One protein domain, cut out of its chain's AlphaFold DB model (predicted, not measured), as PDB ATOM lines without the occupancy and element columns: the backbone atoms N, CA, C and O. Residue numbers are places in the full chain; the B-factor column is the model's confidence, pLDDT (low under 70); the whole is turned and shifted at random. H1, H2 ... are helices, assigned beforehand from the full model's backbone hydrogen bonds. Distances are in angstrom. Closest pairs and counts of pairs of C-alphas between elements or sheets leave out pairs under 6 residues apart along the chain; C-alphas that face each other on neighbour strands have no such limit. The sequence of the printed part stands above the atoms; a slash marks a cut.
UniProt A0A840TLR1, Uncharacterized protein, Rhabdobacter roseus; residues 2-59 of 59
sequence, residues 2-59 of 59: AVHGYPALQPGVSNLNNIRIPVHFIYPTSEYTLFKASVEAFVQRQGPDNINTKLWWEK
ATOM      1  N   ALA A   2     -20.653 -23.526 -38.993       50.19
ATOM      2  CA  ALA A   2     -19.516 -24.076 -39.726       50.19
ATOM      3  C   ALA A   2     -19.439 -23.498 -41.147       50.19
ATOM      4  O   ALA A   2     -20.197 -23.899 -42.022       50.19
ATOM      5  N   VAL A   3     -18.472 -22.607 -41.376       56.41
ATOM      6  CA  VAL A   3     -18.195 -21.932 -42.660       56.41
ATOM      7  C   VAL A   3     -17.888 -22.921 -43.808       56.41
ATOM      8  O   VAL A   3     -17.829 -22.527 -44.964       56.41
ATOM      9  N   HIS A   4     -17.742 -24.220 -43.520       63.56
ATOM     10  CA  HIS A   4     -17.352 -25.238 -44.497       63.56
ATOM     11  C   HIS A   4     -18.278 -26.462 -44.579       63.56
ATOM     12  O   HIS A   4     -17.922 -27.415 -45.257       63.56
ATOM     13  N   GLY A   5     -19.444 -26.486 -43.916       75.88
ATOM     14  CA  GLY A   5     -20.387 -27.616 -44.033       75.88
ATOM     15  C   GLY A   5     -19.882 -28.966 -43.487       75.88
ATOM     16  O   GLY A   5     -20.534 -29.989 -43.692       75.88
ATOM     17  N   TYR A   6     -18.744 -28.970 -42.778       85.00
ATOM     18  CA  TYR A   6     -18.138 -30.155 -42.172       85.00
ATOM     19  C   TYR A   6     -17.985 -29.996 -40.649       85.00
ATOM     20  O   TYR A   6     -17.531 -28.941 -40.194       85.00
ATOM     21  N   PRO A   7     -18.316 -31.034 -39.857       88.38
ATOM     22  CA  PRO A   7     -18.992 -32.263 -40.287       88.38
ATOM     23  C   PRO A   7     -20.398 -31.972 -40.839       88.38
ATOM     24  O   PRO A   7     -21.000 -30.952 -40.509       88.38
ATOM     25  N   ALA A   8     -20.908 -32.869 -41.686       88.88
ATOM     26  CA  ALA A   8     -22.254 -32.752 -42.240       88.88
ATOM     27  C   ALA A   8     -23.290 -33.003 -41.131       88.88
ATOM     28  O   ALA A   8     -23.655 -34.145 -40.845       88.88
ATOM     29  N   LEU A   9     -23.706 -31.928 -40.461       90.31
ATOM     30  CA  LEU A   9     -24.661 -31.984 -39.359       90.31
ATOM     31  C   LEU A   9     -26.051 -32.369 -39.871       90.31
ATOM     32  O   LEU A   9     -26.526 -31.834 -40.871       90.31
ATOM     33  N   GLN A  10     -26.713 -33.266 -39.142       92.56
ATOM     34  CA  GLN A  10     -28.098 -33.642 -39.406       92.56
ATOM     35  C   GLN A  10     -29.042 -32.797 -38.535       92.56
ATOM     36  O   GLN A  10     -28.769 -32.620 -37.343       92.56
ATOM     37  N   PRO A  11     -30.138 -32.259 -39.092       92.62
ATOM     38  CA  PRO A  11     -31.150 -31.551 -38.314       92.62
ATOM     39  C   PRO A  11     -31.874 -32.495 -37.343       92.62
ATOM     40  O   PRO A  11     -32.013 -33.692 -37.592       92.62
ATOM     41  N   GLY A  12     -32.371 -31.942 -36.235       93.19
ATOM     42  CA  GLY A  12     -33.194 -32.689 -35.284       93.19
ATOM     43  C   GLY A  12     -34.532 -33.115 -35.896       93.19
ATOM     44  O   GLY A  12     -35.153 -32.354 -36.638       93.19
ATOM     45  N   VAL A  13     -35.006 -34.317 -35.552       93.31
ATOM     46  CA  VAL A  13     -36.232 -34.912 -36.126       93.31
ATOM     47  C   VAL A  13     -37.524 -34.162 -35.772       93.31
ATOM     48  O   VAL A  13     -38.508 -34.276 -36.493       93.31
ATOM     49  N   SER A  14     -37.520 -33.374 -34.695       94.50
ATOM     50  CA  SER A  14     -38.697 -32.652 -34.181       94.50
ATOM     51  C   SER A  14     -38.658 -31.144 -34.467       94.50
ATOM     52  O   SER A  14     -39.351 -30.364 -33.817       94.50
ATOM     53  N   ASN A  15     -37.818 -30.707 -35.405       92.12
ATOM     54  CA  ASN A  15     -37.632 -29.294 -35.717       92.12
ATOM     55  C   ASN A  15     -38.860 -28.690 -36.424       92.12
ATOM     56  O   ASN A  15     -39.206 -29.069 -37.542       92.12
ATOM     57  N   LEU A  16     -39.472 -27.670 -35.819       93.75
ATOM     58  CA  LEU A  16     -40.667 -26.988 -36.348       93.75
ATOM     59  C   LEU A  16     -40.362 -25.913 -37.413       93.75
ATOM     60  O   LEU A  16     -41.232 -25.130 -37.781       93.75
ATOM     61  N   ASN A  17     -39.129 -25.859 -37.923       93.62
ATOM     62  CA  ASN A  17     -38.650 -24.880 -38.905       93.62
ATOM     63  C   ASN A  17     -38.269 -25.537 -40.243       93.62
ATOM     64  O   ASN A  17     -37.231 -25.213 -40.828       93.62
ATOM     65  N   ASN A  18     -39.109 -26.457 -40.725       93.12
ATOM     66  CA  ASN A  18     -38.880 -27.279 -41.920       93.12
ATOM     67  C   ASN A  18     -37.725 -28.285 -41.777       93.12
ATOM     68  O   ASN A  18     -37.032 -28.547 -42.758       93.12
ATOM     69  N   ILE A  19     -37.499 -28.829 -40.573       94.19
ATOM     70  CA  ILE A  19     -36.420 -29.801 -40.311       94.19
ATOM     71  C   ILE A  19     -35.050 -29.243 -40.747       94.19
ATOM     72  O   ILE A  19     -34.279 -29.881 -41.457       94.19
ATOM     73  N   ARG A  20     -34.748 -27.997 -40.359       93.00
ATOM     74  CA  ARG A  20     -33.476 -27.324 -40.674       93.00
ATOM     75  C   ARG A  20     -32.735 -26.939 -39.409       93.00
ATOM     76  O   ARG A  20     -33.352 -26.606 -38.400       93.00
ATOM     77  N   ILE A  21     -31.410 -26.947 -39.469       92.38
ATOM     78  CA  ILE A  21     -30.588 -26.310 -38.442       92.38
ATOM     79  C   ILE A  21     -30.686 -24.795 -38.681       92.38
ATOM     80  O   ILE A  21     -30.410 -24.372 -39.805       92.38
ATOM     81  N   PRO A  22     -31.104 -23.984 -37.691       94.06
ATOM     82  CA  PRO A  22     -31.079 -22.528 -37.816       94.06
ATOM     83  C   PRO A  22     -29.674 -22.038 -38.167       94.06
ATOM     84  O   PRO A  22     -28.703 -22.586 -37.651       94.06
ATOM     85  N   VAL A  23     -29.567 -21.014 -39.013       93.62
ATOM     86  CA  VAL A  23     -28.274 -20.457 -39.473       93.62
ATOM     87  C   VAL A  23     -28.061 -19.001 -39.061       93.62
ATOM     88  O   VAL A  23     -26.984 -18.441 -39.236       93.62
ATOM     89  N   HIS A  24     -29.067 -18.385 -38.444       92.94
ATOM     90  CA  HIS A  24     -28.936 -17.069 -37.827       92.94
ATOM     91  C   HIS A  24     -29.971 -16.885 -36.706       92.94
ATOM     92  O   HIS A  24     -30.827 -17.749 -36.482       92.94
ATOM     93  N   PHE A  25     -29.903 -15.757 -36.007       95.12
ATOM     94  CA  PHE A  25     -30.952 -15.321 -35.087       95.12
ATOM     95  C   PHE A  25     -31.803 -14.244 -35.752       95.12
ATOM     96  O   PHE A  25     -31.276 -13.435 -36.510       95.12
ATOM     97  N   ILE A  26     -33.097 -14.224 -35.430       96.12
ATOM     98  CA  ILE A  26     -33.979 -13.124 -35.829       96.12
ATOM     99  C   ILE A  26     -33.663 -11.853 -35.043       96.12
ATOM    100  O   ILE A  26     -33.091 -11.916 -33.947       96.12
ATOM    101  N   TYR A  27     -34.076 -10.702 -35.571       95.81
ATOM    102  CA  TYR A  27     -33.970  -9.453 -34.827       95.81
ATOM    103  C   TYR A  27     -34.831  -9.493 -33.553       95.81
ATOM    104  O   TYR A  27     -35.898 -10.119 -33.538       95.81
ATOM    105  N   PRO A  28     -34.414  -8.807 -32.470       96.50
ATOM    106  CA  PRO A  28     -35.251  -8.649 -31.290       96.50
ATOM    107  C   PRO A  28     -36.605  -8.033 -31.648       96.50
ATOM    108  O   PRO A  28     -36.693  -7.103 -32.448       96.50
ATOM    109  N   THR A  29     -37.673  -8.497 -31.003       96.00
ATOM    110  CA  THR A  29     -39.035  -8.015 -31.280       96.00
ATOM    111  C   THR A  29     -39.204  -6.512 -31.035       96.00
ATOM    112  O   THR A  29     -40.004  -5.874 -31.712       96.00
ATOM    113  N   SER A  30     -38.423  -5.918 -30.125       97.50
ATOM    114  CA  SER A  30     -38.420  -4.472 -29.870       97.50
ATOM    115  C   SER A  30     -37.995  -3.639 -31.081       97.50
ATOM    116  O   SER A  30     -38.490  -2.523 -31.245       97.50
ATOM    117  N   GLU A  31     -37.131  -4.166 -31.954       96.56
ATOM    118  CA  GLU A  31     -36.632  -3.453 -33.140       96.56
ATOM    119  C   GLU A  31     -37.744  -3.176 -34.155       96.56
ATOM    120  O   GLU A  31     -37.747  -2.139 -34.815       96.56
ATOM    121  N   TYR A  32     -38.753  -4.046 -34.221       95.31
ATOM    122  CA  TYR A  32     -39.918  -3.864 -35.091       95.31
ATOM    123  C   TYR A  32     -40.791  -2.665 -34.700       95.31
ATOM    124  O   TYR A  32     -41.582  -2.194 -35.519       95.31
ATOM    125  N   THR A  33     -40.631  -2.155 -33.477       96.94
ATOM    126  CA  THR A  33     -41.328  -0.959 -32.989       96.94
ATOM    127  C   THR A  33     -40.390   0.241 -32.920       96.94
ATOM    128  O   THR A  33     -40.741   1.317 -33.399       96.94
ATOM    129  N   LEU A  34     -39.196   0.069 -32.345       97.56
ATOM    130  CA  LEU A  34     -38.246   1.162 -32.103       97.56
ATOM    131  C   LEU A  34     -37.461   1.563 -33.358       97.56
ATOM    132  O   LEU A  34     -37.074   2.722 -33.490       97.56
ATOM    133  N   PHE A  35     -37.238   0.626 -34.283       96.31
ATOM    134  CA  PHE A  35     -36.360   0.820 -35.438       96.31
ATOM    135  C   PHE A  35     -36.913   0.191 -36.725       96.31
ATOM    136  O   PHE A  35     -36.180  -0.292 -37.594       96.31
ATOM    137  N   LYS A  36     -38.241   0.250 -36.868       97.12
ATOM    138  CA  LYS A  36     -39.007  -0.402 -37.935       97.12
ATOM    139  C   LYS A  36     -38.456  -0.160 -39.345       97.12
ATOM    140  O   LYS A  36     -38.246  -1.117 -40.081       97.12
ATOM    141  N   ALA A  37     -38.182   1.096 -39.706       97.88
ATOM    142  CA  ALA A  37     -37.733   1.457 -41.056       97.88
ATOM    143  C   ALA A  37     -36.414   0.766 -41.445       97.88
ATOM    144  O   ALA A  37     -36.212   0.373 -42.594       97.88
ATOM    145  N   SER A  38     -35.517   0.582 -40.478       97.25
ATOM    146  CA  SER A  38     -34.247  -0.095 -40.711       97.25
ATOM    147  C   SER A  38     -34.429  -1.597 -40.823       97.25
ATOM    148  O   SER A  38     -33.847  -2.194 -41.725       97.25
ATOM    149  N   VAL A  39     -35.266  -2.200 -39.969       96.50
ATOM    150  CA  VAL A  39     -35.625  -3.624 -40.077       96.50
ATOM    151  C   VAL A  39     -36.221  -3.915 -41.455       96.50
ATOM    152  O   VAL A  39     -35.772  -4.838 -42.130       96.50
ATOM    153  N   GLU A  40     -37.149  -3.083 -41.933       97.19
ATOM    154  CA  GLU A  40     -37.735  -3.205 -43.274       97.19
ATOM    155  C   GLU A  40     -36.671  -3.105 -44.377       97.19
ATOM    156  O   GLU A  40     -36.631  -3.942 -45.281       97.19
ATOM    157  N   ALA A  41     -35.752  -2.139 -44.279       97.75
ATOM    158  CA  ALA A  41     -34.660  -1.993 -45.237       97.75
ATOM    159  C   ALA A  41     -33.672  -3.175 -45.209       97.75
ATOM    160  O   ALA A  41     -33.124  -3.549 -46.248       97.75
ATOM    161  N   PHE A  42     -33.415  -3.777 -44.044       95.50
ATOM    162  CA  PHE A  42     -32.583  -4.978 -43.943       95.50
ATOM    163  C   PHE A  42     -33.282  -6.192 -44.536       95.50
ATOM    164  O   PHE A  42     -32.664  -6.878 -45.345       95.50
ATOM    165  N   VAL A  43     -34.565  -6.401 -44.230       96.00
ATOM    166  CA  VAL A  43     -35.373  -7.492 -44.798       96.00
ATOM    167  C   VAL A  43     -35.412  -7.420 -46.328       96.00
ATOM    168  O   VAL A  43     -35.305  -8.444 -47.001       96.00
ATOM    169  N   GLN A  44     -35.468  -6.218 -46.908       96.75
ATOM    170  CA  GLN A  44     -35.379  -6.046 -48.363       96.75
ATOM    171  C   GLN A  44     -34.025  -6.478 -48.953       96.75
ATOM    172  O   GLN A  44     -33.976  -6.915 -50.100       96.75
ATOM    173  N   ARG A  45     -32.927  -6.359 -48.196       95.06
ATOM    174  CA  ARG A  45     -31.571  -6.699 -48.661       95.06
ATOM    175  C   ARG A  45     -31.185  -8.150 -48.385       95.06
ATOM    176  O   ARG A  45     -30.548  -8.773 -49.224       95.06
ATOM    177  N   GLN A  46     -31.527  -8.662 -47.207       93.62
ATOM    178  CA  GLN A  46     -31.117  -9.990 -46.740       93.62
ATOM    179  C   GLN A  46     -32.137 -11.087 -47.075       93.62
ATOM    180  O   GLN A  46     -31.814 -12.269 -47.014       93.62
ATOM    181  N   GLY A  47     -33.375 -10.703 -47.398       94.56
ATOM    182  CA  GLY A  47     -34.531 -11.592 -47.397       94.56
ATOM    183  C   GLY A  47     -35.287 -11.570 -46.057       94.56
ATOM    184  O   GLY A  47     -34.986 -10.768 -45.172       94.56
ATOM    185  N   PRO A  48     -36.301 -12.437 -45.893       94.94
ATOM    186  CA  PRO A  48     -37.142 -12.461 -44.698       94.94
ATOM    187  C   PRO A  48     -36.333 -12.598 -43.404       94.94
ATOM    188  O   PRO A  48     -35.367 -13.361 -43.359       94.94
ATOM    189  N   ASP A  49     -36.765 -11.933 -42.329       96.00
ATOM    190  CA  ASP A  49     -36.224 -12.190 -40.990       96.00
ATOM    191  C   ASP A  49     -36.756 -13.533 -40.460       96.00
ATOM    192  O   ASP A  49     -37.768 -13.626 -39.768       96.00
ATOM    193  N   ASN A  50     -36.123 -14.619 -40.895       95.69
ATOM    194  CA  ASN A  50     -36.523 -15.991 -40.605       95.69
ATOM    195  C   ASN A  50     -35.292 -16.794 -40.239       95.69
ATOM    196  O   ASN A  50     -34.343 -16.743 -41.000       95.69
ATOM    197  N   ILE A  51     -35.308 -17.589 -39.167       95.25
ATOM    198  CA  ILE A  51     -34.133 -18.317 -38.639       95.25
ATOM    199  C   ILE A  51     -33.340 -19.186 -39.651       95.25
ATOM    200  O   ILE A  51     -32.229 -19.627 -39.354       95.25
ATOM    201  N   ASN A  52     -33.915 -19.456 -40.826       95.00
ATOM    202  CA  ASN A  52     -33.312 -20.217 -41.918       95.00
ATOM    203  C   ASN A  52     -32.752 -19.348 -43.069       95.00
ATOM    204  O   ASN A  52     -32.309 -19.907 -44.075       95.00
ATOM    205  N   THR A  53     -32.827 -18.018 -42.987       95.00
ATOM    206  CA  THR A  53     -32.283 -17.099 -43.996       95.00
ATOM    207  C   THR A  53     -30.759 -17.131 -43.931       95.00
ATOM    208  O   THR A  53     -30.174 -16.862 -42.887       95.00
ATOM    209  N   LYS A  54     -30.119 -17.492 -45.048       92.31
ATOM    210  CA  LYS A  54     -28.656 -17.568 -45.144       92.31
ATOM    211  C   LYS A  54     -28.023 -16.188 -44.985       92.31
ATOM    212  O   LYS A  54     -28.525 -15.202 -45.528       92.31
ATOM    213  N   LEU A  55     -26.878 -16.135 -44.312       90.62
ATOM    214  CA  LEU A  55     -26.065 -14.920 -44.237       90.62
ATOM    215  C   LEU A  55     -25.264 -14.712 -45.529       90.62
ATOM    216  O   LEU A  55     -24.979 -15.650 -46.263       90.62
ATOM    217  N   TRP A  56     -24.844 -13.472 -45.788       89.69
ATOM    218  CA  TRP A  56     -24.154 -13.084 -47.030       89.69
ATOM    219  C   TRP A  56     -22.862 -13.870 -47.329       89.69
ATOM    220  O   TRP A  56     -22.443 -13.952 -48.481       89.69
ATOM    221  N   TRP A  57     -22.211 -14.417 -46.300       88.62
ATOM    222  CA  TRP A  57     -20.982 -15.204 -46.421       88.62
ATOM    223  C   TRP A  57     -21.240 -16.713 -46.546       88.62
ATOM    224  O   TRP A  57     -20.304 -17.466 -46.823       88.62
ATOM    225  N   GLU A  58     -22.483 -17.167 -46.368       85.88
ATOM    226  CA  GLU A  58     -22.881 -18.560 -46.567       85.88
ATOM    227  C   GLU A  58     -23.177 -18.804 -48.049       85.88
ATOM    228  O   GLU A  58     -24.175 -18.326 -48.590       85.88
ATOM    229  N   LYS A  59     -22.294 -19.554 -48.712       75.12
ATOM    230  CA  LYS A  59     -22.473 -19.984 -50.105       75.12
ATOM    231  C   LYS A  59     -23.376 -21.221 -50.170       75.12
ATOM    232  O   LYS A  59     -23.210 -22.138 -49.337       75.12
TER     233      LYS A  59
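What this domain is: This is residues 2 to 59 of the 59 residues of an uncharacterized protein of Rhabdobacter roseus (UniProt A0A840TLR1). This domain has little regular structure: a loose, winding chain with a small helical head, H1 and H2, at one end of its longest axis. Residues 2 to 30 wind toward this head and residues 47 to 59 fold back from it. The 58 printed residues hold two named helices, H1 then H2, with 15 residues, and no named strand; the class is all helix. Radius of gyration of the C-alphas is 13.7 A; spans are 38 by 26 by 14 A.

How they stand to each other: After residue 30, find H1, residues 31 to 34, and H2, residues 36 to 46, joined by a tight link. They are close but not clearly touching; their closest C-alphas, of Tyr 32 and Val 39, are 6.6 A apart. In H2 every O i to N i+4 pair is within hydrogen-bond range; H1 is too short for one.

Where its parts are: Find C-alpha 31 at (-36.632, -3.453, -33.140); H1 runs 5.0 A from there. H2 runs 15.2 A to C-alpha 46 at (-31.117, -9.990, -46.740).

The domain as a whole: The farthest C-alphas, of Pro 7 and Leu 34, are 39.4 A apart. The printed part has no cut; pLDDT is under 70 at residues 2 to 4.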